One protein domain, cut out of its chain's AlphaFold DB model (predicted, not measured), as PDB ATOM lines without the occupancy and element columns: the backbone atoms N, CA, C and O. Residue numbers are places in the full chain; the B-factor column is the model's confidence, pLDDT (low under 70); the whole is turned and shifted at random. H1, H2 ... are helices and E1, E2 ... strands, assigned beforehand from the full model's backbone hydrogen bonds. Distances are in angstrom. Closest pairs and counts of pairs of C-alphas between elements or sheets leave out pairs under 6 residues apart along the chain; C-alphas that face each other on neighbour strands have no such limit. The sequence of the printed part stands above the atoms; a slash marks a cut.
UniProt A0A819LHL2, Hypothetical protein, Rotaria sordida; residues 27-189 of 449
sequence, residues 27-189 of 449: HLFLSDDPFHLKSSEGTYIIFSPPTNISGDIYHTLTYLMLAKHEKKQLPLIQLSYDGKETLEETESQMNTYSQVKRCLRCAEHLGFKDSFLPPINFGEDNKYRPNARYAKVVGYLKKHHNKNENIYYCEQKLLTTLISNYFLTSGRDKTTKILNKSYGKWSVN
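Overview. This is residues 27 to 189 of the 449 residues of the protein "Hypothetical protein" of Rotaria sordida (UniProt A0A819LHL2). A small parallel sheet of short strands lies near the middle, with H3 grazing it and a group of helices built round H1 to the other side: H4 and H5 pack on H1, and H2 is near it. Long stretches without named elements, residues 27 to 42, 79 to 95 and 110 to 129, run round these parts. The printed part has 163 residues, with five named helices and three named strands in the order E1 H1 E2 H2 H3 E3 H4 H5; the sheet order is E2 E1 E3, all parallel. The class is mostly helix, though under half of the residues are in named elements. The whole is compact, with a radius of gyration of the C-alphas of 16.4 A and spans of 43 by 40 by 26 A.

Arrangement. From residue 27, go along to E1, residues 43 to 47, the inner strand. Beside it find E2, residues 76 to 78, parallel at 33 degrees, with N 76 and O 44 at 2.8 A, within hydrogen-bond range. E3, residues 151 to 155, is parallel to E1 at 24 degrees, with N 45 and O 152 at 2.8 A. H1, residues 57 to 69, makes with E1 and E2 a strand-helix-strand unit, two parallel neighbour strands with a helix between, and its crossover is right-handed. H1 is not on the sheet, but only just, with 4 pairs of C-alphas within 10 A. H3, residues 130 to 144, is on the sheet but only grazes it, with residues 134 to 142; its closest C-alphas to E3 are those of Val 138 and Tyr 153, 7.7 A apart. With its residues 59 to 63 alone, H1 touches H4, residues 158 to 170, at a steep tilt of 42 degrees, closest at the C-alphas of His 59 and Leu 159, 6.1 A. H5, residues 172 to 183, touches H1 about perpendicular, at 78 degrees, closest at the C-alphas of Met 65 and Ser 182, 6.3 A. H2, residues 96 to 109, is close to H1 but not clearly touching, at 6.1 A between the C-alphas of Ile 57 and Cys 103. H3 is apart from H1, H2, H4 and H5. In the five helices every O i to N i+4 pair is within hydrogen-bond range.

Along the chain. Find C-alpha 43 at (-1.384, 55.525, 41.518), where E1 begins. H1 runs 18.1 A, H2 20.3 A, H3 21.1 A, H4 18.4 A and H5 15.9 A, ending at C-alpha 183, (0.934, 36.630, 58.295).

Size, cuts and confidence. The C-alphas of His 27 and Thr 90 are farthest apart, at 50.2 A. The printed part has no cut; the links E2 to H2 and H2 to H3 are long. The mean pLDDT of the printed part is 74.0, and 60 residues are under 70, among them residues 27 to 42 and 124 to 142.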
ATOM      1  N   HIS A  27       2.402  73.398  49.421       26.34
ATOM      2  CA  HIS A  27       2.139  73.479  50.857       26.34
ATOM      3  C   HIS A  27       2.578  72.197  51.584       26.34
ATOM      4  O   HIS A  27       2.345  71.093  51.117       26.34
ATOM      5  N   LEU A  28       3.191  72.363  52.761       27.95
ATOM      6  CA  LEU A  28       3.673  71.307  53.658       27.95
ATOM      7  C   LEU A  28       2.507  70.606  54.383       27.95
ATOM      8  O   LEU A  28       1.748  71.275  55.081       27.95
ATOM      9  N   PHE A  29       2.434  69.271  54.329       28.67
ATOM     10  CA  PHE A  29       1.573  68.481  55.221       28.67
ATOM     11  C   PHE A  29       2.390  67.505  56.077       28.67
ATOM     12  O   PHE A  29       2.995  66.553  55.587       28.67
ATOM     13  N   LEU A  30       2.355  67.721  57.393       32.34
ATOM     14  CA  LEU A  30       2.659  66.702  58.394       32.34
ATOM     15  C   LEU A  30       1.402  65.832  58.526       32.34
ATOM     16  O   LEU A  30       0.466  66.208  59.224       32.34
ATOM     17  N   SER A  31       1.322  64.722  57.789       37.44
ATOM     18  CA  SER A  31       0.222  63.766  57.975       37.44
ATOM     19  C   SER A  31       0.489  62.922  59.217       37.44
ATOM     20  O   SER A  31       1.499  62.222  59.280       37.44
ATOM     21  N   ASP A  32      -0.442  62.936  60.170       42.75
ATOM     22  CA  ASP A  32      -0.437  62.024  61.321       42.75
ATOM     23  C   ASP A  32      -0.765  60.569  60.922       42.75
ATOM     24  O   ASP A  32      -0.549  59.642  61.703       42.75
ATOM     25  N   ASP A  33      -1.271  60.345  59.701       54.41
ATOM     26  CA  ASP A  33      -1.583  59.016  59.172       54.41
ATOM     27  C   ASP A  33      -0.398  58.472  58.338       54.41
ATOM     28  O   ASP A  33      -0.121  59.003  57.252       54.41
ATOM     29  N   PRO A  34       0.301  57.413  58.811       51.75
ATOM     30  CA  PRO A  34       1.443  56.800  58.123       51.75
ATOM     31  C   PRO A  34       1.075  56.085  56.816       51.75
ATOM     32  O   PRO A  34       1.968  55.652  56.091       51.75
ATOM     33  N   PHE A  35      -0.218  55.945  56.514       61.72
ATOM     34  CA  PHE A  35      -0.735  55.265  55.329       61.72
ATOM     35  C   PHE A  35      -1.637  56.164  54.477       61.72
ATOM     36  O   PHE A  35      -2.471  55.660  53.720       61.72
ATOM     37  N   HIS A  36      -1.511  57.491  54.602       59.38
ATOM     38  CA  HIS A  36      -2.376  58.432  53.895       59.38
ATOM     39  C   HIS A  36      -2.065  58.510  52.392       59.38
ATOM     40  O   HIS A  36      -1.458  59.460  51.898       59.38
ATOM     41  N   LEU A  37      -2.564  57.528  51.648       55.97
ATOM     42  CA  LEU A  37      -2.630  57.517  50.192       55.97
ATOM     43  C   LEU A  37      -4.116  57.388  49.829       55.97
ATOM     44  O   LEU A  37      -4.702  56.310  49.970       55.97
ATOM     45  N   LYS A  38      -4.784  58.502  49.491       52.59
ATOM     46  CA  LYS A  38      -6.195  58.457  49.073       52.59
ATOM     47  C   LYS A  38      -6.258  58.015  47.612       52.59
ATOM     48  O   LYS A  38      -5.576  58.577  46.763       52.59
ATOM     49  N   SER A  39      -7.136  57.058  47.311       51.41
ATOM     50  CA  SER A  39      -7.312  56.490  45.965       51.41
ATOM     51  C   SER A  39      -7.780  57.480  44.904       51.41
ATOM     52  O   SER A  39      -7.644  57.205  43.719       51.41
ATOM     53  N   SER A  40      -8.338  58.617  45.315       55.97
ATOM     54  CA  SER A  40      -8.745  59.699  44.418       55.97
ATOM     55  C   SER A  40      -7.575  60.542  43.904       55.97
ATOM     56  O   SER A  40      -7.791  61.383  43.041       55.97
ATOM     57  N   GLU A  41      -6.370  60.378  44.457       63.03
ATOM     58  CA  GLU A  41      -5.234  61.268  44.184       63.03
ATOM     59  C   GLU A  41      -4.292  60.711  43.109       63.03
ATOM     60  O   GLU A  41      -3.641  61.496  42.428       63.03
ATOM     61  N   GLY A  42      -4.241  59.387  42.905       69.50
ATOM     62  CA  GLY A  42      -3.413  58.764  41.869       69.50
ATOM     63  C   GLY A  42      -2.956  57.334  42.180       69.50
ATOM     64  O   GLY A  42      -3.422  56.688  43.123       69.50
ATOM     65  N   THR A  43      -2.021  56.839  41.371       74.06
ATOM     66  CA  THR A  43      -1.384  55.525  41.518       74.06
ATOM     67  C   THR A  43      -0.088  55.660  42.317       74.06
ATOM     68  O   THR A  43       0.806  56.423  41.959       74.06
ATOM     69  N   TYR A  44       0.051  54.893  43.397       78.31
ATOM     70  CA  TYR A  44       1.245  54.914  44.245       78.31
ATOM     71  C   TYR A  44       2.142  53.719  43.954       78.31
ATOM     72  O   TYR A  44       1.682  52.577  43.984       78.31
ATOM     73  N   ILE A  45       3.426  53.981  43.717       78.69
ATOM     74  CA  ILE A  45       4.422  52.965  43.394       78.69
ATOM     75  C   ILE A  45       5.559  53.019  44.408       78.69
ATOM     76  O   ILE A  45       6.300  53.999  44.501       78.69
ATOM     77  N   ILE A  46       5.733  51.930  45.152       81.56
ATOM     78  CA  ILE A  46       6.937  51.708  45.946       81.56
ATOM     79  C   ILE A  46       7.926  50.950  45.077       81.56
ATOM     80  O   ILE A  46       7.653  49.824  44.656       81.56
ATOM     81  N   PHE A  47       9.087  51.536  44.824       80.44
ATOM     82  CA  PHE A  47      10.119  50.885  44.034       80.44
ATOM     83  C   PHE A  47      11.261  50.374  44.913       80.44
ATOM     84  O   PHE A  47      11.662  50.983  45.910       80.44
ATOM     85  N   SER A  48      11.819  49.245  44.494       79.81
ATOM     86  CA  SER A  48      13.066  48.710  45.013       79.81
ATOM     87  C   SER A  48      14.150  48.852  43.957       79.81
ATOM     88  O   SER A  48      13.975  48.292  42.871       79.81
ATOM     89  N   PRO A  49      15.292  49.500  44.247       70.88
ATOM     90  CA  PRO A  49      16.456  49.421  43.373       70.88
ATOM     91  C   PRO A  49      17.006  47.978  43.316       70.88
ATOM     92  O   PRO A  49      16.682  47.166  44.192       70.88
ATOM     93  N   PRO A  50      17.853  47.654  42.320       68.94
ATOM     94  CA  PRO A  50      18.440  46.329  42.151       68.94
ATOM     95  C   PRO A  50      19.536  46.114  43.200       68.94
ATOM     96  O   PRO A  50      20.730  46.320  42.978       68.94
ATOM     97  N   THR A  51      19.111  45.750  44.401       67.12
ATOM     98  CA  THR A  51      19.974  45.466  45.546       67.12
ATOM     99  C   THR A  51      19.681  44.069  46.083       67.12
ATOM    100  O   THR A  51      18.771  43.371  45.631       67.12
ATOM    101  N   ASN A  52      20.485  43.606  47.038       63.78
ATOM    102  CA  ASN A  52      20.196  42.356  47.731       63.78
ATOM    103  C   ASN A  52      19.008  42.558  48.691       63.78
ATOM    104  O   ASN A  52      19.197  42.807  49.878       63.78
ATOM    105  N   ILE A  53      17.786  42.460  48.165       57.97
ATOM    106  CA  ILE A  53      16.520  42.796  48.841       57.97
ATOM    107  C   ILE A  53      15.999  41.734  49.818       57.97
ATOM    108  O   ILE A  53      14.856  41.811  50.269       57.97
ATOM    109  N   SER A  54      16.778  40.697  50.141       62.50
ATOM    110  CA  SER A  54      16.223  39.531  50.837       62.50
ATOM    111  C   SER A  54      15.587  39.862  52.199       62.50
ATOM    112  O   SER A  54      14.639  39.188  52.584       62.50
ATOM    113  N   GLY A  55      16.033  40.892  52.919       65.81
ATOM    114  CA  GLY A  55      15.382  41.349  54.154       65.81
ATOM    115  C   GLY A  55      14.226  42.332  53.941       65.81
ATOM    116  O   GLY A  55      13.290  42.367  54.737       65.81
ATOM    117  N   ASP A  56      14.277  43.111  52.865       74.19
ATOM    118  CA  ASP A  56      13.418  44.283  52.661       74.19
ATOM    119  C   ASP A  56      11.988  43.895  52.265       74.19
ATOM    120  O   ASP A  56      11.037  44.594  52.605       74.19
ATOM    121  N   ILE A  57      11.802  42.706  51.679       85.81
ATOM    122  CA  ILE A  57      10.465  42.174  51.381       85.81
ATOM    123  C   ILE A  57       9.568  42.060  52.619       85.81
ATOM    124  O   ILE A  57       8.354  42.208  52.504       85.81
ATOM    125  N   TYR A  58      10.128  41.823  53.811       87.31
ATOM    126  CA  TYR A  58       9.313  41.753  55.025       87.31
ATOM    127  C   TYR A  58       8.734  43.115  55.403       87.31
ATOM    128  O   TYR A  58       7.603  43.162  55.877       87.31
ATOM    129  N   HIS A  59       9.444  44.211  55.120       86.94
ATOM    130  CA  HIS A  59       8.927  45.570  55.296       86.94
ATOM    131  C   HIS A  59       7.811  45.851  54.298       86.94
ATOM    132  O   HIS A  59       6.726  46.258  54.700       86.94
ATOM    133  N   THR A  60       8.016  45.523  53.021       89.50
ATOM    134  CA  THR A  60       6.973  45.632  51.989       89.50
ATOM    135  C   THR A  60       5.707  44.875  52.369       89.50
ATOM    136  O   THR A  60       4.616  45.436  52.348       89.50
ATOM    137  N   LEU A  61       5.838  43.614  52.779       92.50
ATOM    138  CA  LEU A  61       4.694  42.798  53.180       92.50
ATOM    139  C   LEU A  61       4.025  43.327  54.453       92.50
ATOM    140  O   LEU A  61       2.800  43.375  54.503       92.50
ATOM    141  N   THR A  62       4.805  43.760  55.449       92.25
ATOM    142  CA  THR A  62       4.279  44.377  56.679       92.25
ATOM    143  C   THR A  62       3.449  45.607  56.336       92.25
ATOM    144  O   THR A  62       2.301  45.713  56.761       92.25
ATOM    145  N   TYR A  63       3.995  46.502  55.511       90.75
ATOM    146  CA  TYR A  63       3.303  47.700  55.057       90.75
ATOM    147  C   TYR A  63       1.989  47.354  54.347       90.75
ATOM    148  O   TYR A  63       0.938  47.860  54.729       90.75
ATOM    149  N   LEU A  64       2.019  46.446  53.363       92.38
ATOM    150  CA  LEU A  64       0.821  46.036  52.622       92.38
ATOM    151  C   LEU A  64      -0.245  45.418  53.539       92.38
ATOM    152  O   LEU A  64      -1.436  45.670  53.360       92.38
ATOM    153  N   MET A  65       0.158  44.634  54.541       94.19
ATOM    154  CA  MET A  65      -0.761  44.057  55.526       94.19
ATOM    155  C   MET A  65      -1.427  45.125  56.394       94.19
ATOM    156  O   MET A  65      -2.639  45.055  56.611       94.19
ATOM    157  N   LEU A  66      -0.663  46.110  56.869       92.00
ATOM    158  CA  LEU A  66      -1.194  47.216  57.665       92.00
ATOM    159  C   LEU A  66      -2.101  48.121  56.823       92.00
ATOM    160  O   LEU A  66      -3.233  48.380  57.224       92.00
ATOM    161  N   ALA A  67      -1.677  48.498  55.615       89.38
ATOM    162  CA  ALA A  67      -2.487  49.279  54.683       89.38
ATOM    163  C   ALA A  67      -3.810  48.566  54.342       89.38
ATOM    164  O   ALA A  67      -4.879  49.177  54.390       89.38
ATOM    165  N   LYS A  68      -3.768  47.249  54.089       90.62
ATOM    166  CA  LYS A  68      -4.969  46.428  53.855       90.62
ATOM    167  C   LYS A  68      -5.890  46.401  55.075       90.62
ATOM    168  O   LYS A  68      -7.107  46.459  54.916       90.62
ATOM    169  N   HIS A  69      -5.330  46.287  56.281       91.12
ATOM    170  CA  HIS A  69      -6.104  46.304  57.522       91.12
ATOM    171  C   HIS A  69      -6.837  47.634  57.719       91.12
ATOM    172  O   HIS A  69      -8.030  47.635  58.020       91.12
ATOM    173  N   GLU A  70      -6.140  48.740  57.469       87.12
ATOM    174  CA  GLU A  70      -6.662  50.108  57.541       87.12
ATOM    175  C   GLU A  70      -7.556  50.484  56.345       87.12
ATOM    176  O   GLU A  70      -7.999  51.626  56.229       87.12
ATOM    177  N   LYS A  71      -7.845  49.523  55.451       87.44
ATOM    178  CA  LYS A  71      -8.661  49.705  54.239       87.44
ATOM    179  C   LYS A  71      -8.152  50.846  53.347       87.44
ATOM    180  O   LYS A  71      -8.940  51.547  52.715       87.44
ATOM    181  N   LYS A  72      -6.835  51.038  53.310       83.62
ATOM    182  CA  LYS A  72      -6.169  52.009  52.438       83.62
ATOM    183  C   LYS A  72      -5.917  51.399  51.064       83.62
ATOM    184  O   LYS A  72      -5.907  50.174  50.908       83.62
ATOM    185  N   GLN A  73      -5.694  52.256  50.072       80.44
ATOM    186  CA  GLN A  73      -5.239  51.808  48.761       80.44
ATOM    187  C   GLN A  73      -3.892  51.099  48.917       80.44
ATOM    188  O   GLN A  73      -2.978  51.609  49.569       80.44
ATOM    189  N   LEU A  74      -3.774  49.914  48.323       87.12
ATOM    190  CA  LEU A  74      -2.501  49.211  48.283       87.12
ATOM    191  C   LEU A  74      -1.634  49.819  47.177       87.12
ATOM    192  O   LEU A  74      -2.098  49.893  46.037       87.12
ATOM    193  N   PRO A  75      -0.401  50.249  47.482       85.12
ATOM    194  CA  PRO A  75       0.526  50.677  46.452       85.12
ATOM    195  C   PRO A  75       0.937  49.493  45.578       85.12
ATOM    196  O   PRO A  75       0.980  48.342  46.025       85.12
ATOM    197  N   LEU A  76       1.303  49.806  44.341       87.50
ATOM    198  CA  LEU A  76       2.008  48.891  43.463       87.50
ATOM    199  C   LEU A  76       3.476  48.813  43.889       87.50
ATOM    200  O   LEU A  76       4.090  49.811  44.263       87.50
ATOM    201  N   ILE A  77       4.051  47.623  43.828       89.31
ATOM    202  CA  ILE A  77       5.438  47.359  44.183       89.31
ATOM    203  C   ILE A  77       6.217  47.071  42.909       89.31
ATOM    204  O   ILE A  77       5.975  46.068  42.235       89.31
ATOM    205  N   GLN A  78       7.190  47.923  42.604       87.31
ATOM    206  CA  GLN A  78       8.106  47.736  41.489       87.31
ATOM    207  C   GLN A  78       9.433  47.171  41.994       87.31
ATOM    208  O   GLN A  78      10.271  47.892  42.536       87.31
ATOM    209  N   LEU A  79       9.656  45.876  41.785       88.00
ATOM    210  CA  LEU A  79      10.962  45.268  42.033       88.00
ATOM    211  C   LEU A  79      11.880  45.459  40.825       88.00
ATOM    212  O   LEU A  79      11.417  45.580  39.689       88.00
ATOM    213  N   SER A  80      13.186  45.457  41.064       84.44
ATOM    214  CA  SER A  80      14.173  45.471  39.992       84.44
ATOM    215  C   SER A  80      15.372  44.588  40.305       84.44
ATOM    216  O   SER A  80      15.633  44.252  41.462       84.44
ATOM    217  N   TYR A  81      16.071  44.172  39.253       83.69
ATOM    218  CA  TYR A  81      17.258  43.332  39.329       83.69
ATOM    219  C   TYR A  81      18.301  43.756  38.293       83.69
ATOM    220  O   TYR A  81      17.990  44.385  37.283       83.69
ATOM    221  N   ASP A  82      19.542  43.373  38.579       75.06
ATOM    222  CA  ASP A  82      20.705  43.544  37.715       75.06
ATOM    223  C   ASP A  82      21.249  42.161  37.343       75.06
ATOM    224  O   ASP A  82      21.333  41.260  38.185       75.06
ATOM    225  N   GLY A  83      21.713  42.027  36.105       71.44
ATOM    226  CA  GLY A  83      22.354  40.813  35.609       71.44
ATOM    227  C   GLY A  83      21.414  39.792  34.968       71.44
ATOM    228  O   GLY A  83      20.225  40.034  34.767       71.44
ATOM    229  N   LYS A  84      21.992  38.651  34.578       68.88
ATOM    230  CA  LYS A  84      21.284  37.584  33.859       68.88
ATOM    231  C   LYS A  84      20.218  36.913  34.710       68.88
ATOM    232  O   LYS A  84      20.404  36.657  35.900       68.88
ATOM    233  N   GLU A  85      19.133  36.543  34.042       71.62
ATOM    234  CA  GLU A  85      18.145  35.629  34.590       71.62
ATOM    235  C   GLU A  85      18.768  34.244  34.728       71.62
ATOM    236  O   GLU A  85      18.941  33.517  33.754       71.62
ATOM    237  N   THR A  86      19.146  33.889  35.948       63.81
ATOM    238  CA  THR A  86      19.645  32.551  36.259       63.81
ATOM    239  C   THR A  86      18.557  31.714  36.929       63.81
ATOM    240  O   THR A  86      17.585  32.222  37.520       63.81
ATOM    241  N   LEU A  87      18.711  30.392  36.843       58.09
ATOM    242  CA  LEU A  87      17.971  29.467  37.699       58.09
ATOM    243  C   LEU A  87      18.261  29.804  39.172       58.09
ATOM    244  O   LEU A  87      19.266  30.440  39.486       58.09
ATOM    245  N   GLU A  88      17.335  29.471  40.075       55.44
ATOM    246  CA  GLU A  88      17.571  29.687  41.508       55.44
ATOM    247  C   GLU A  88      18.757  28.820  41.944       55.44
ATOM    248  O   GLU A  88      18.634  27.609  42.089       55.44
ATOM    249  N   GLU A  89      19.924  29.444  42.088       53.59
ATOM    250  CA  GLU A  89      21.125  28.792  42.594       53.59
ATOM    251  C   GLU A  89      21.087  28.718  44.124       53.59
ATOM    252  O   GLU A  89      20.487  29.558  44.804       53.59
ATOM    253  N   THR A  90      21.772  27.715  44.675       52.19
ATOM    254  CA  THR A  90      21.984  27.601  46.123       52.19
ATOM    255  C   THR A  90      22.668  28.862  46.687       52.19
ATOM    256  O   THR A  90      23.435  29.552  46.012       52.19
ATOM    257  N   GLU A  91      22.364  29.196  47.946       50.88
ATOM    258  CA  GLU A  91      22.502  30.532  48.563       50.88
ATOM    259  C   GLU A  91      23.858  31.250  48.444       50.88
ATOM    260  O   GLU A  91      23.929  32.468  48.632       50.88
ATOM    261  N   SER A  92      24.948  30.543  48.140       42.97
ATOM    262  CA  SER A  92      26.277  31.142  48.008       42.97
ATOM    263  C   SER A  92      26.482  31.986  46.744       42.97
ATOM    264  O   SER A  92      27.463  32.726  46.706       42.97
ATOM    265  N   GLN A  93      25.585  31.914  45.749       54.66
ATOM    266  CA  GLN A  93      25.702  32.632  44.465       54.66
ATOM    267  C   GLN A  93      24.426  33.398  44.060       54.66
ATOM    268  O   GLN A  93      24.271  33.821  42.919       54.66
ATOM    269  N   MET A  94      23.518  33.648  45.008       64.62
ATOM    270  CA  MET A  94      22.261  34.341  44.717       64.62
ATOM    271  C   MET A  94      22.464  35.754  44.161       64.62
ATOM    272  O   MET A  94      22.851  36.676  44.887       64.62
ATOM    273  N   ASN A  95      22.095  35.944  42.897       73.69
ATOM    274  CA  ASN A  95      21.981  37.263  42.290       73.69
ATOM    275  C   ASN A  95      20.676  37.967  42.716       73.69
ATOM    276  O   ASN A  95      19.830  37.423  43.439       73.69
ATOM    277  N   THR A  96      20.526  39.220  42.296       77.88
ATOM    278  CA  THR A  96      19.348  40.044  42.601       77.88
ATOM    279  C   THR A  96      18.073  39.450  41.987       77.88
ATOM    280  O   THR A  96      17.027  39.472  42.629       77.88
ATOM    281  N   TYR A  97      18.164  38.801  40.820       81.88
ATOM    282  CA  TYR A  97      17.036  38.124  40.174       81.88
ATOM    283  C   TYR A  97      16.477  36.953  41.000       81.88
ATOM    284  O   TYR A  97      15.274  36.899  41.267       81.88
ATOM    285  N   SER A  98      17.323  36.037  41.487       78.50
ATOM    286  CA  SER A  98      16.882  34.940  42.363       78.50
ATOM    287  C   SER A  98      16.249  35.468  43.659       78.50
ATOM    288  O   SER A  98      15.313  34.868  44.189       78.50
ATOM    289  N   GLN A  99      16.716  36.609  44.177       80.88
ATOM    290  CA  GLN A  99      16.104  37.251  45.345       80.88
ATOM    291  C   GLN A  99      14.724  37.826  45.027       80.88
ATOM    292  O   GLN A  99      13.800  37.604  45.811       80.88
ATOM    293  N   VAL A 100      14.557  38.489  43.880       86.38
ATOM    294  CA  VAL A 100      13.252  38.962  43.395       86.38
ATOM    295  C   VAL A 100      12.264  37.801  43.274       86.38
ATOM    296  O   VAL A 100      11.169  37.890  43.830       86.38
ATOM    297  N   LYS A 101      12.658  36.670  42.670       86.00
ATOM    298  CA  LYS A 101      11.788  35.482  42.554       86.00
ATOM    299  C   LYS A 101      11.324  34.949  43.913       86.00
ATOM    300  O   LYS A 101      10.128  34.730  44.110       86.00
ATOM    301  N   ARG A 102      12.231  34.823  44.889       84.38
ATOM    302  CA  ARG A 102      11.873  34.428  46.268       84.38
ATOM    303  C   ARG A 102      10.917  35.420  46.930       84.38
ATOM    304  O   ARG A 102      10.035  35.008  47.682       84.38
ATOM    305  N   CYS A 103      11.096  36.718  46.683       87.81
ATOM    306  CA  CYS A 103      10.232  37.764  47.228       87.81
ATOM    307  C   CYS A 103       8.816  37.680  46.650       87.81
ATOM    308  O   CYS A 103       7.859  37.626  47.420       87.81
ATOM    309  N   LEU A 104       8.694  37.580  45.324       90.31
ATOM    310  CA  LEU A 104       7.411  37.434  44.633       90.31
ATOM    311  C   LEU A 104       6.672  36.169  45.074       90.31
ATOM    312  O   LEU A 104       5.494  36.238  45.409       90.31
ATOM    313  N   ARG A 105       7.372  35.033  45.177       88.75
ATOM    314  CA  ARG A 105       6.785  33.774  45.663       88.75
ATOM    315  C   ARG A 105       6.242  33.910  47.085       88.75
ATOM    316  O   ARG A 105       5.142  33.444  47.375       88.75
ATOM    317  N   CYS A 106       6.998  34.556  47.975       90.00
ATOM    318  CA  CYS A 106       6.550  34.818  49.342       90.00
ATOM    319  C   CYS A 106       5.312  35.728  49.366       90.00
ATOM    320  O   CYS A 106       4.376  35.458  50.115       90.00
ATOM    321  N   ALA A 107       5.296  36.784  48.548       92.19
ATOM    322  CA  ALA A 107       4.170  37.708  48.447       92.19
ATOM    323  C   ALA A 107       2.909  37.037  47.888       92.19
ATOM    324  O   ALA A 107       1.815  37.249  48.408       92.19
ATOM    325  N   GLU A 108       3.064  36.180  46.879       91.88
ATOM    326  CA  GLU A 108       1.977  35.394  46.298       91.88
ATOM    327  C   GLU A 108       1.321  34.484  47.343       91.88
ATOM    328  O   GLU A 108       0.101  34.510  47.490       91.88
ATOM    329  N   HIS A 109       2.110  33.760  48.145       90.88
ATOM    330  CA  HIS A 109       1.573  32.886  49.200       90.88
ATOM    331  C   HIS A 109       0.807  33.649  50.286       90.88
ATOM    332  O   HIS A 109      -0.109  33.093  50.894       90.88
ATOM    333  N   LEU A 110       1.154  34.917  50.506       91.44
ATOM    334  CA  LEU A 110       0.478  35.815  51.442       91.44
ATOM    335  C   LEU A 110      -0.678  36.604  50.796       91.44
ATOM    336  O   LEU A 110      -1.307  37.420  51.467       91.44
ATOM    337  N   GLY A 111      -0.975  36.360  49.517       92.00
ATOM    338  CA  GLY A 111      -2.123  36.945  48.821       92.00
ATOM    339  C   GLY A 111      -1.919  38.389  48.380       92.00
ATOM    340  O   GLY A 111      -2.883  39.151  48.331       92.00
ATOM    341  N   PHE A 112      -0.673  38.765  48.087       93.00
ATOM    342  CA  PHE A 112      -0.298  40.099  47.610       93.00
ATOM    343  C   PHE A 112       0.235  40.097  46.178       93.00
ATOM    344  O   PHE A 112       0.841  41.077  45.773       93.00
ATOM    345  N   LYS A 113       0.018  39.028  45.399       92.38
ATOM    346  CA  LYS A 113       0.488  38.921  44.006       92.38
ATOM    347  C   LYS A 113       0.132  40.157  43.175       92.38
ATOM    348  O   LYS A 113       1.002  40.716  42.521       92.38
ATOM    349  N   ASP A 114      -1.111  40.613  43.289       91.81
ATOM    350  CA  ASP A 114      -1.648  41.726  42.496       91.81
ATOM    351  C   ASP A 114      -1.089  43.095  42.914       91.81
ATOM    352  O   ASP A 114      -1.280  44.087  42.219       91.81
ATOM    353  N   SER A 115      -0.376  43.166  44.042       91.94
ATOM    354  CA  SER A 115       0.342  44.371  44.453       91.94
ATOM    355  C   SER A 115       1.716  44.490  43.793       91.94
ATOM    356  O   SER A 115       2.357  45.513  43.980       91.94
ATOM    357  N   PHE A 116       2.211  43.488  43.057       92.50
ATOM    358  CA  PHE A 116       3.553  43.518  42.466       92.50
ATOM    359  C   PHE A 116       3.492  43.666  40.946       92.50
ATOM    360  O   PHE A 116       2.858  42.873  40.251       92.50
ATOM    361  N   LEU A 117       4.212  44.661  40.433       89.06
ATOM    362  CA  LEU A 117       4.435  44.852  39.006       89.06
ATOM    363  C   LEU A 117       5.491  43.866  38.478       89.06
ATOM    364  O   LEU A 117       6.335  43.393  39.252       89.06
ATOM    365  N   PRO A 118       5.496  43.578  37.162       89.00
ATOM    366  CA  PRO A 118       6.582  42.838  36.527       89.00
ATOM    367  C   PRO A 118       7.949  43.460  36.868       89.00
ATOM    368  O   PRO A 118       8.114  44.673  36.711       89.00
ATOM    369  N   PRO A 119       8.936  42.682  37.353       88.38
ATOM    370  CA  PRO A 119      10.234  43.234  37.730       88.38
ATOM    371  C   PRO A 119      10.989  43.854  36.549       88.38
ATOM    372  O   PRO A 119      10.967  43.317  35.444       88.38
ATOM    373  N   ILE A 120      11.721  44.942  36.800       84.12
ATOM    374  CA  ILE A 120      12.548  45.607  35.782       84.12
ATOM    375  C   ILE A 120      13.965  45.029  35.800       84.12
ATOM    376  O   ILE A 120      14.615  45.010  36.847       84.12
ATOM    377  N   ASN A 121      14.457  44.627  34.629       84.56
ATOM    378  CA  ASN A 121      15.859  44.285  34.413       84.56
ATOM    379  C   ASN A 121      16.651  45.531  34.002       84.56
ATOM    380  O   ASN A 121      16.362  46.133  32.967       84.56
ATOM    381  N   PHE A 122      17.675  45.893  34.769       75.12
ATOM    382  CA  PHE A 122      18.572  46.997  34.428       75.12
ATOM    383  C   PHE A 122      19.854  46.560  33.702       75.12
ATOM    384  O   PHE A 122      20.683  47.411  33.386       75.12
ATOM    385  N   GLY A 123      20.018  45.279  33.374       71.06
ATOM    386  CA  GLY A 123      21.167  44.765  32.624       71.06
ATOM    387  C   GLY A 123      22.447  44.639  33.458       71.06
ATOM    388  O   GLY A 123      22.475  44.924  34.655       71.06
ATOM    389  N   GLU A 124      23.526  44.155  32.839       65.50
ATOM    390  CA  GLU A 124      24.804  43.892  33.525       65.50
ATOM    391  C   GLU A 124      25.648  45.156  33.773       65.50
ATOM    392  O   GLU A 124      26.470  45.160  34.693       65.50
ATOM    393  N   ASP A 125      25.402  46.234  33.020       56.84
ATOM    394  CA  ASP A 125      26.247  47.441  32.985       56.84
ATOM    395  C   ASP A 125      25.940  48.459  34.100       56.84
ATOM    396  O   ASP A 125      26.690  49.409  34.315       56.84
ATOM    397  N   ASN A 126      24.851  48.276  34.856       52.81
ATOM    398  CA  ASN A 126      24.386  49.240  35.867       52.81
ATOM    399  C   ASN A 126      24.863  48.948  37.298       52.81
ATOM    400  O   ASN A 126      24.316  49.505  38.255       52.81
ATOM    401  N   LYS A 127      25.896  48.111  37.461       51.91
ATOM    402  CA  LYS A 127      26.279  47.513  38.752       51.91
ATOM    403  C   LYS A 127      26.645  48.494  39.882       51.91
ATOM    404  O   LYS A 127      26.653  48.050  41.028       51.91
ATOM    405  N   TYR A 128      26.884  49.789  39.628       49.91
ATOM    406  CA  TYR A 128      27.514  50.664  40.636       49.91
ATOM    407  C   TYR A 128      27.023  52.120  40.750       49.91
ATOM    408  O   TYR A 128      27.735  52.937  41.319       49.91
ATOM    409  N   ARG A 129      25.827  52.503  40.267       52.66
ATOM    410  CA  ARG A 129      25.360  53.908  40.415       52.66
ATOM    411  C   ARG A 129      23.936  54.032  40.981       52.66
ATOM    412  O   ARG A 129      22.981  53.973  40.205       52.66
ATOM    413  N   PRO A 130      23.770  54.242  42.305       53.44
ATOM    414  CA  PRO A 130      22.465  54.403  42.962       53.44
ATOM    415  C   PRO A 130      21.575  55.481  42.320       53.44
ATOM    416  O   PRO A 130      20.424  55.204  41.985       53.44
ATOM    417  N   ASN A 131      22.132  56.663  42.032       52.19
ATOM    418  CA  ASN A 131      21.379  57.786  41.451       52.19
ATOM    419  C   ASN A 131      20.938  57.513  40.005       52.19
ATOM    420  O   ASN A 131      19.808  57.813  39.621       52.19
ATOM    421  N   ALA A 132      21.796  56.865  39.209       52.66
ATOM    422  CA  ALA A 132      21.447  56.462  37.848       52.66
ATOM    423  C   ALA A 132      20.347  55.387  37.839       52.66
ATOM    424  O   ALA A 132      19.498  55.389  36.952       52.66
ATOM    425  N   ARG A 133      20.327  54.490  38.835       62.53
ATOM    426  CA  ARG A 133      19.259  53.494  39.004       62.53
ATOM    427  C   ARG A 133      17.929  54.158  39.349       62.53
ATOM    428  O   ARG A 133      16.936  53.830  38.714       62.53
ATOM    429  N   TYR A 134      17.909  55.122  40.274       61.59
ATOM    430  CA  TYR A 134      16.691  55.867  40.619       61.59
ATOM    431  C   TYR A 134      16.088  56.576  39.399       61.59
ATOM    432  O   TYR A 134      14.928  56.348  39.059       61.59
ATOM    433  N   ALA A 135      16.895  57.368  38.684       64.06
ATOM    434  CA  ALA A 135      16.441  58.088  37.496       64.06
ATOM    435  C   ALA A 135      15.922  57.138  36.403       64.06
ATOM    436  O   ALA A 135      14.914  57.428  35.760       64.06
ATOM    437  N   LYS A 136      16.559  55.972  36.224       64.81
ATOM    438  CA  LYS A 136      16.105  54.944  35.277       64.81
ATOM    439  C   LYS A 136      14.803  54.271  35.708       64.81
ATOM    440  O   LYS A 136      13.951  54.054  34.853       64.81
ATOM    441  N   VAL A 137      14.623  53.969  36.997       63.56
ATOM    442  CA  VAL A 137      13.355  53.444  37.534       63.56
ATOM    443  C   VAL A 137      12.236  54.455  37.305       63.56
ATOM    444  O   VAL A 137      11.220  54.110  36.713       63.56
ATOM    445  N   VAL A 138      12.432  55.711  37.707       64.19
ATOM    446  CA  VAL A 138      11.422  56.765  37.535       64.19
ATOM    447  C   VAL A 138      11.140  57.017  36.053       64.19
ATOM    448  O   VAL A 138       9.982  57.139  35.666       64.19
ATOM    449  N   GLY A 139      12.170  57.040  35.204       67.62
ATOM    450  CA  GLY A 139      12.019  57.169  33.755       67.62
ATOM    451  C   GLY A 139      11.241  56.007  33.130       67.62
ATOM    452  O   GLY A 139      10.358  56.238  32.307       67.62
ATOM    453  N   TYR A 140      11.514  54.767  33.551       68.88
ATOM    454  CA  TYR A 140      10.745  53.592  33.137       68.88
ATOM    455  C   TYR A 140       9.282  53.720  33.564       68.88
ATOM    456  O   TYR A 140       8.385  53.588  32.737       68.88
ATOM    457  N   LEU A 141       9.032  54.039  34.834       68.00
ATOM    458  CA  LEU A 141       7.674  54.130  35.356       68.00
ATOM    459  C   LEU A 141       6.876  55.247  34.664       68.00
ATOM    460  O   LEU A 141       5.764  55.001  34.206       68.00
ATOM    461  N   LYS A 142       7.471  56.426  34.449       68.25
ATOM    462  CA  LYS A 142       6.853  57.520  33.674       68.25
ATOM    463  C   LYS A 142       6.538  57.137  32.224       68.25
ATOM    464  O   LYS A 142       5.599  57.670  31.645       68.25
ATOM    465  N   LYS A 143       7.331  56.249  31.615       70.19
ATOM    466  CA  LYS A 143       7.120  55.781  30.237       70.19
ATOM    467  C   LYS A 143       6.014  54.725  30.139       70.19
ATOM    468  O   LYS A 143       5.340  54.658  29.116       70.19
ATOM    469  N   HIS A 144       5.879  53.882  31.161       66.50
ATOM    470  CA  HIS A 144       5.030  52.689  31.133       66.50
ATOM    471  C   HIS A 144       3.691  52.843  31.861       66.50
ATOM    472  O   HIS A 144       2.808  52.011  31.665       66.50
ATOM    473  N   HIS A 145       3.509  53.901  32.644       66.88
ATOM    474  CA  HIS A 145       2.223  54.257  33.232       66.88
ATOM    475  C   HIS A 145       1.582  55.430  32.470       66.88
ATOM    476  O   HIS A 145       2.276  56.286  31.921       66.88
ATOM    477  N   ASN A 146       0.248  55.424  32.372       59.59
ATOM    478  CA  ASN A 146      -0.522  56.332  31.515       59.59
ATOM    479  C   ASN A 146      -0.227  57.810  31.811       59.59
ATOM    480  O   ASN A 146      -0.300  58.240  32.957       59.59
ATOM    481  N   LYS A 147      -0.014  58.615  30.759       58.09
ATOM    482  CA  LYS A 147       0.239  60.070  30.857       58.09
ATOM    483  C   LYS A 147      -0.879  60.869  31.549       58.09
ATOM    484  O   LYS A 147      -0.650  62.017  31.905       58.09
ATOM    485  N   ASN A 148      -2.060  60.273  31.719       58.53
ATOM    486  CA  ASN A 148      -3.242  60.910  32.303       58.53
ATOM    487  C   ASN A 148      -3.488  60.508  33.770       58.53
ATOM    488  O   ASN A 148      -4.497  60.913  34.340       58.53
ATOM    489  N   GLU A 149      -2.614  59.696  34.370       65.38
ATOM    490  CA  GLU A 149      -2.694  59.338  35.786       65.38
ATOM    491  C   GLU A 149      -1.623  60.085  36.581       65.38
ATOM    492  O   GLU A 149      -0.451  60.114  36.201       65.38
ATOM    493  N   ASN A 150      -2.012  60.645  37.726       69.31
ATOM    494  CA  ASN A 150      -1.051  61.100  38.722       69.31
ATOM    495  C   ASN A 150      -0.355  59.871  39.309       69.31
ATOM    496  O   ASN A 150      -1.020  58.963  39.812       69.31
ATOM    497  N   ILE A 151       0.975  59.825  39.240       68.50
ATOM    498  CA  ILE A 151       1.757  58.702  39.762       68.50
ATOM    499  C   ILE A 151       2.752  59.213  40.790       68.50
ATOM    500  O   ILE A 151       3.545  60.114  40.512       68.50
ATOM    501  N   TYR A 152       2.756  58.568  41.949       73.19
ATOM    502  CA  TYR A 152       3.631  58.895  43.067       73.19
ATOM    503  C   TYR A 152       4.632  57.777  43.314       73.19
ATOM    504  O   TYR A 152       4.287  56.596  43.249       73.19
ATOM    505  N   TYR A 153       5.866  58.149  43.651       70.00
ATOM    506  CA  TYR A 153       6.975  57.212  43.813       70.00
ATOM    507  C   TYR A 153       7.580  57.294  45.209       70.00
ATOM    508  O   TYR A 153       7.873  58.378  45.707       70.00
ATOM    509  N   CYS A 154       7.834  56.137  45.814       73.19
ATOM    510  CA  CYS A 154       8.496  56.018  47.111       73.19
ATOM    511  C   CYS A 154       9.575  54.927  47.061       73.19
ATOM    512  O   CYS A 154       9.339  53.845  46.528       73.19
ATOM    513  N   GLU A 155      10.756  55.172  47.634       73.31
ATOM    514  CA  GLU A 155      11.763  54.114  47.800       73.31
ATOM    515  C   GLU A 155      11.314  53.134  48.894       73.31
ATOM    516  O   GLU A 155      10.816  53.546  49.941       73.31
ATOM    517  N   GLN A 156      11.544  51.834  48.706       76.06
ATOM    518  CA  GLN A 156      11.179  50.804  49.690       76.06
ATOM    519  C   GLN A 156      11.769  51.010  51.096       76.06
ATOM    520  O   GLN A 156      11.226  50.506  52.076       76.06
ATOM    521  N   LYS A 157      12.890  51.729  51.230       73.25
ATOM    522  CA  LYS A 157      13.544  51.943  52.531       73.25
ATOM    523  C   LYS A 157      12.688  52.775  53.485       73.25
ATOM    524  O   LYS A 157      12.714  52.537  54.694       73.25
ATOM    525  N   LEU A 158      11.880  53.682  52.933       71.44
ATOM    526  CA  LEU A 158      10.939  54.526  53.675       71.44
ATOM    527  C   LEU A 158       9.865  53.710  54.401       71.44
ATOM    528  O   LEU A 158       9.304  54.172  55.391       71.44
ATOM    529  N   LEU A 159       9.613  52.467  53.979       78.31
ATOM    530  CA  LEU A 159       8.628  51.604  54.627       78.31
ATOM    531  C   LEU A 159       8.959  51.335  56.092       78.31
ATOM    532  O   LEU A 159       8.042  51.288  56.906       78.31
ATOM    533  N   THR A 160      10.245  51.239  56.449       75.94
ATOM    534  CA  THR A 160      10.655  51.071  57.853       75.94
ATOM    535  C   THR A 160      10.144  52.229  58.700       75.94
ATOM    536  O   THR A 160       9.605  52.003  59.782       75.94
ATOM    537  N   THR A 161      10.246  53.460  58.193       71.06
ATOM    538  CA  THR A 161       9.747  54.671  58.853       71.06
ATOM    539  C   THR A 161       8.223  54.648  58.962       71.06
ATOM    540  O   THR A 161       7.682  54.882  60.038       71.06
ATOM    541  N   LEU A 162       7.509  54.328  57.879       77.38
ATOM    542  CA  LEU A 162       6.040  54.317  57.881       77.38
ATOM    543  C   LEU A 162       5.479  53.264  58.848       77.38
ATOM    544  O   LEU A 162       4.574  53.549  59.632       77.38
ATOM    545  N   ILE A 163       6.078  52.071  58.856       81.94
ATOM    546  CA  ILE A 163       5.764  51.012  59.820       81.94
ATOM    547  C   ILE A 163       6.077  51.499  61.239       81.94
ATOM    548  O   ILE A 163       5.228  51.381  62.119       81.94
ATOM    549  N   SER A 164       7.250  52.109  61.450       75.00
ATOM    550  CA  SER A 164       7.641  52.724  62.729       75.00
ATOM    551  C   SER A 164       6.605  53.680  63.278       75.00
ATOM    552  O   SER A 164       6.176  53.543  64.423       75.00
ATOM    553  N   ASN A 165       6.159  54.608  62.442       72.19
ATOM    554  CA  ASN A 165       5.175  55.585  62.848       72.19
ATOM    555  C   ASN A 165       3.842  54.914  63.214       72.19
ATOM    556  O   ASN A 165       3.273  55.236  64.250       72.19
ATOM    557  N   TYR A 166       3.392  53.911  62.451       78.94
ATOM    558  CA  TYR A 166       2.165  53.184  62.791       78.94
ATOM    559  C   TYR A 166       2.247  52.453  64.137       78.94
ATOM    560  O   TYR A 166       1.282  52.457  64.899       78.94
ATOM    561  N   PHE A 167       3.393  51.854  64.470       77.38
ATOM    562  CA  PHE A 167       3.601  51.259  65.793       77.38
ATOM    563  C   PHE A 167       3.505  52.298  66.916       77.38
ATOM    564  O   PHE A 167       2.907  52.010  67.953       77.38
ATOM    565  N   LEU A 168       4.063  53.497  66.715       70.38
ATOM    566  CA  LEU A 168       3.994  54.586  67.692       70.38
ATOM    567  C   LEU A 168       2.571  55.122  67.872       70.38
ATOM    568  O   LEU A 168       2.170  55.399  69.001       70.38
ATOM    569  N   THR A 169       1.808  55.268  66.787       73.44
ATOM    570  CA  THR A 169       0.452  55.833  66.836       73.44
ATOM    571  C   THR A 169      -0.594  54.816  67.293       73.44
ATOM    572  O   THR A 169      -1.485  55.155  68.069       73.44
ATOM    573  N   SER A 170      -0.499  53.567  66.832       80.62
ATOM    574  CA  SER A 170      -1.488  52.513  67.102       80.62
ATOM    575  C   SER A 170      -1.145  51.634  68.306       80.62
ATOM    576  O   SER A 170      -2.019  50.921  68.801       80.62
ATOM    577  N   GLY A 171       0.107  51.657  68.765       79.31
ATOM    578  CA  GLY A 171       0.625  50.795  69.825       79.31
ATOM    579  C   GLY A 171       1.075  49.412  69.332       79.31
ATOM    580  O   GLY A 171       0.543  48.854  68.363       79.31
ATOM    581  N   ARG A 172       2.062  48.829  70.030       81.12
ATOM    582  CA  ARG A 172       2.678  47.538  69.673       81.12
ATOM    583  C   ARG A 172       1.693  46.370  69.714       81.12
ATOM    584  O   ARG A 172       1.621  45.621  68.740       81.12
ATOM    585  N   ASP A 173       0.899  46.230  70.771       83.31
ATOM    586  CA  ASP A 173      -0.038  45.104  70.916       83.31
ATOM    587  C   ASP A 173      -1.075  45.051  69.793       83.31
ATOM    588  O   ASP A 173      -1.304  44.007  69.177       83.31
ATOM    589  N   LYS A 174      -1.686  46.200  69.482       88.50
ATOM    590  CA  LYS A 174      -2.662  46.305  68.394       88.50
ATOM    591  C   LYS A 174      -2.009  45.948  67.059       88.50
ATOM    592  O   LYS A 174      -2.539  45.116  66.321       88.50
ATOM    593  N   THR A 175      -0.848  46.533  66.778       88.19
ATOM    594  CA  THR A 175      -0.136  46.358  65.506       88.19
ATOM    595  C   THR A 175       0.332  44.917  65.304       88.19
ATOM    596  O   THR A 175       0.028  44.299  64.284       88.19
ATOM    597  N   THR A 176       0.992  44.320  66.296       90.06
ATOM    598  CA  THR A 176       1.459  42.924  66.228       90.06
ATOM    599  C   THR A 176       0.296  41.941  66.125       90.06
ATOM    600  O   THR A 176       0.387  40.961  65.392       90.06
ATOM    601  N   LYS A 177      -0.850  42.209  66.767       91.19
ATOM    602  CA  LYS A 177      -2.066  41.397  66.605       91.19
ATOM    603  C   LYS A 177      -2.591  41.421  65.166       91.19
ATOM    604  O   LYS A 177      -2.991  40.374  64.648       91.19
ATOM    605  N   ILE A 178      -2.578  42.586  64.512       93.38
ATOM    606  CA  ILE A 178      -2.945  42.729  63.094       93.38
ATOM    607  C   ILE A 178      -1.985  41.920  62.217       93.38
ATOM    608  O   ILE A 178      -2.430  41.129  61.378       93.38
ATOM    609  N   LEU A 179      -0.680  42.079  62.441       93.81
ATOM    610  CA  LEU A 179       0.363  41.417  61.662       93.81
ATOM    611  C   LEU A 179       0.340  39.901  61.855       93.81
ATOM    612  O   LEU A 179       0.298  39.176  60.868       93.81
ATOM    613  N   ASN A 180       0.229  39.403  63.085       92.12
ATOM    614  CA  ASN A 180       0.118  37.972  63.382       92.12
ATOM    615  C   ASN A 180      -1.077  37.320  62.690       92.12
ATOM    616  O   ASN A 180      -0.963  36.240  62.107       92.12
ATOM    617  N   LYS A 181      -2.232  37.996  62.709       92.25
ATOM    618  CA  LYS A 181      -3.424  37.524  62.003       92.25
ATOM    619  C   LYS A 181      -3.227  37.524  60.487       92.25
ATOM    620  O   LYS A 181      -3.763  36.647  59.817       92.25
ATOM    621  N   SER A 182      -2.514  38.509  59.947       92.94
ATOM    622  CA  SER A 182      -2.317  38.670  58.504       92.94
ATOM    623  C   SER A 182      -1.271  37.694  57.965       92.94
ATOM    624  O   SER A 182      -1.554  36.961  57.025       92.94
ATOM    625  N   TYR A 183      -0.120  37.585  58.626       91.25
ATOM    626  CA  TYR A 183       0.934  36.630  58.295       91.25
ATOM    627  C   TYR A 183       0.507  35.163  58.432       91.25
ATOM    628  O   TYR A 183       1.039  34.309  57.726       91.25
ATOM    629  N   GLY A 184      -0.458  34.857  59.305       86.12
ATOM    630  CA  GLY A 184      -1.013  33.508  59.455       86.12
ATOM    631  C   GLY A 184      -2.008  33.085  58.363       86.12
ATOM    632  O   GLY A 184      -2.458  31.938  58.371       86.12
ATOM    633  N   LYS A 185      -2.386  33.982  57.439       86.88
ATOM    634  CA  LYS A 185      -3.336  33.700  56.351       86.88
ATOM    635  C   LYS A 185      -2.592  33.454  55.047       86.88
ATOM    636  O   LYS A 185      -2.085  34.390  54.439       86.88
ATOM    637  N   TRP A 186      -2.533  32.197  54.625       85.00
ATOM    638  CA  TRP A 186      -1.864  31.801  53.385       85.00
ATOM    639  C   TRP A 186      -2.920  31.443  52.343       85.00
ATOM    640  O   TRP A 186      -3.826  30.663  52.636       85.00
ATOM    641  N   SER A 187      -2.831  32.042  51.158       72.62
ATOM    642  CA  SER A 187      -3.901  32.015  50.151       72.62
ATOM    643  C   SER A 187      -3.608  31.126  48.947       72.62
ATOM    644  O   SER A 187      -4.524  30.825  48.189       72.62
ATOM    645  N   VAL A 188      -2.355  30.712  48.746       68.69
ATOM    646  CA  VAL A 188      -1.937  30.026  47.518       68.69
ATOM    647  C   VAL A 188      -1.161  28.760  47.891       68.69
ATOM    648  O   VAL A 188      -0.235  28.817  48.694       68.69
ATOM    649  N   ASN A 189      -1.579  27.616  47.340       80.38
ATOM    650  CA  ASN A 189      -0.936  26.295  47.428       80.38
ATOM    651  C   ASN A 189      -0.976  25.563  48.792       80.38
ATOM    652  O   ASN A 189      -0.001  25.497  49.543       80.38
TER     653      ASN A 189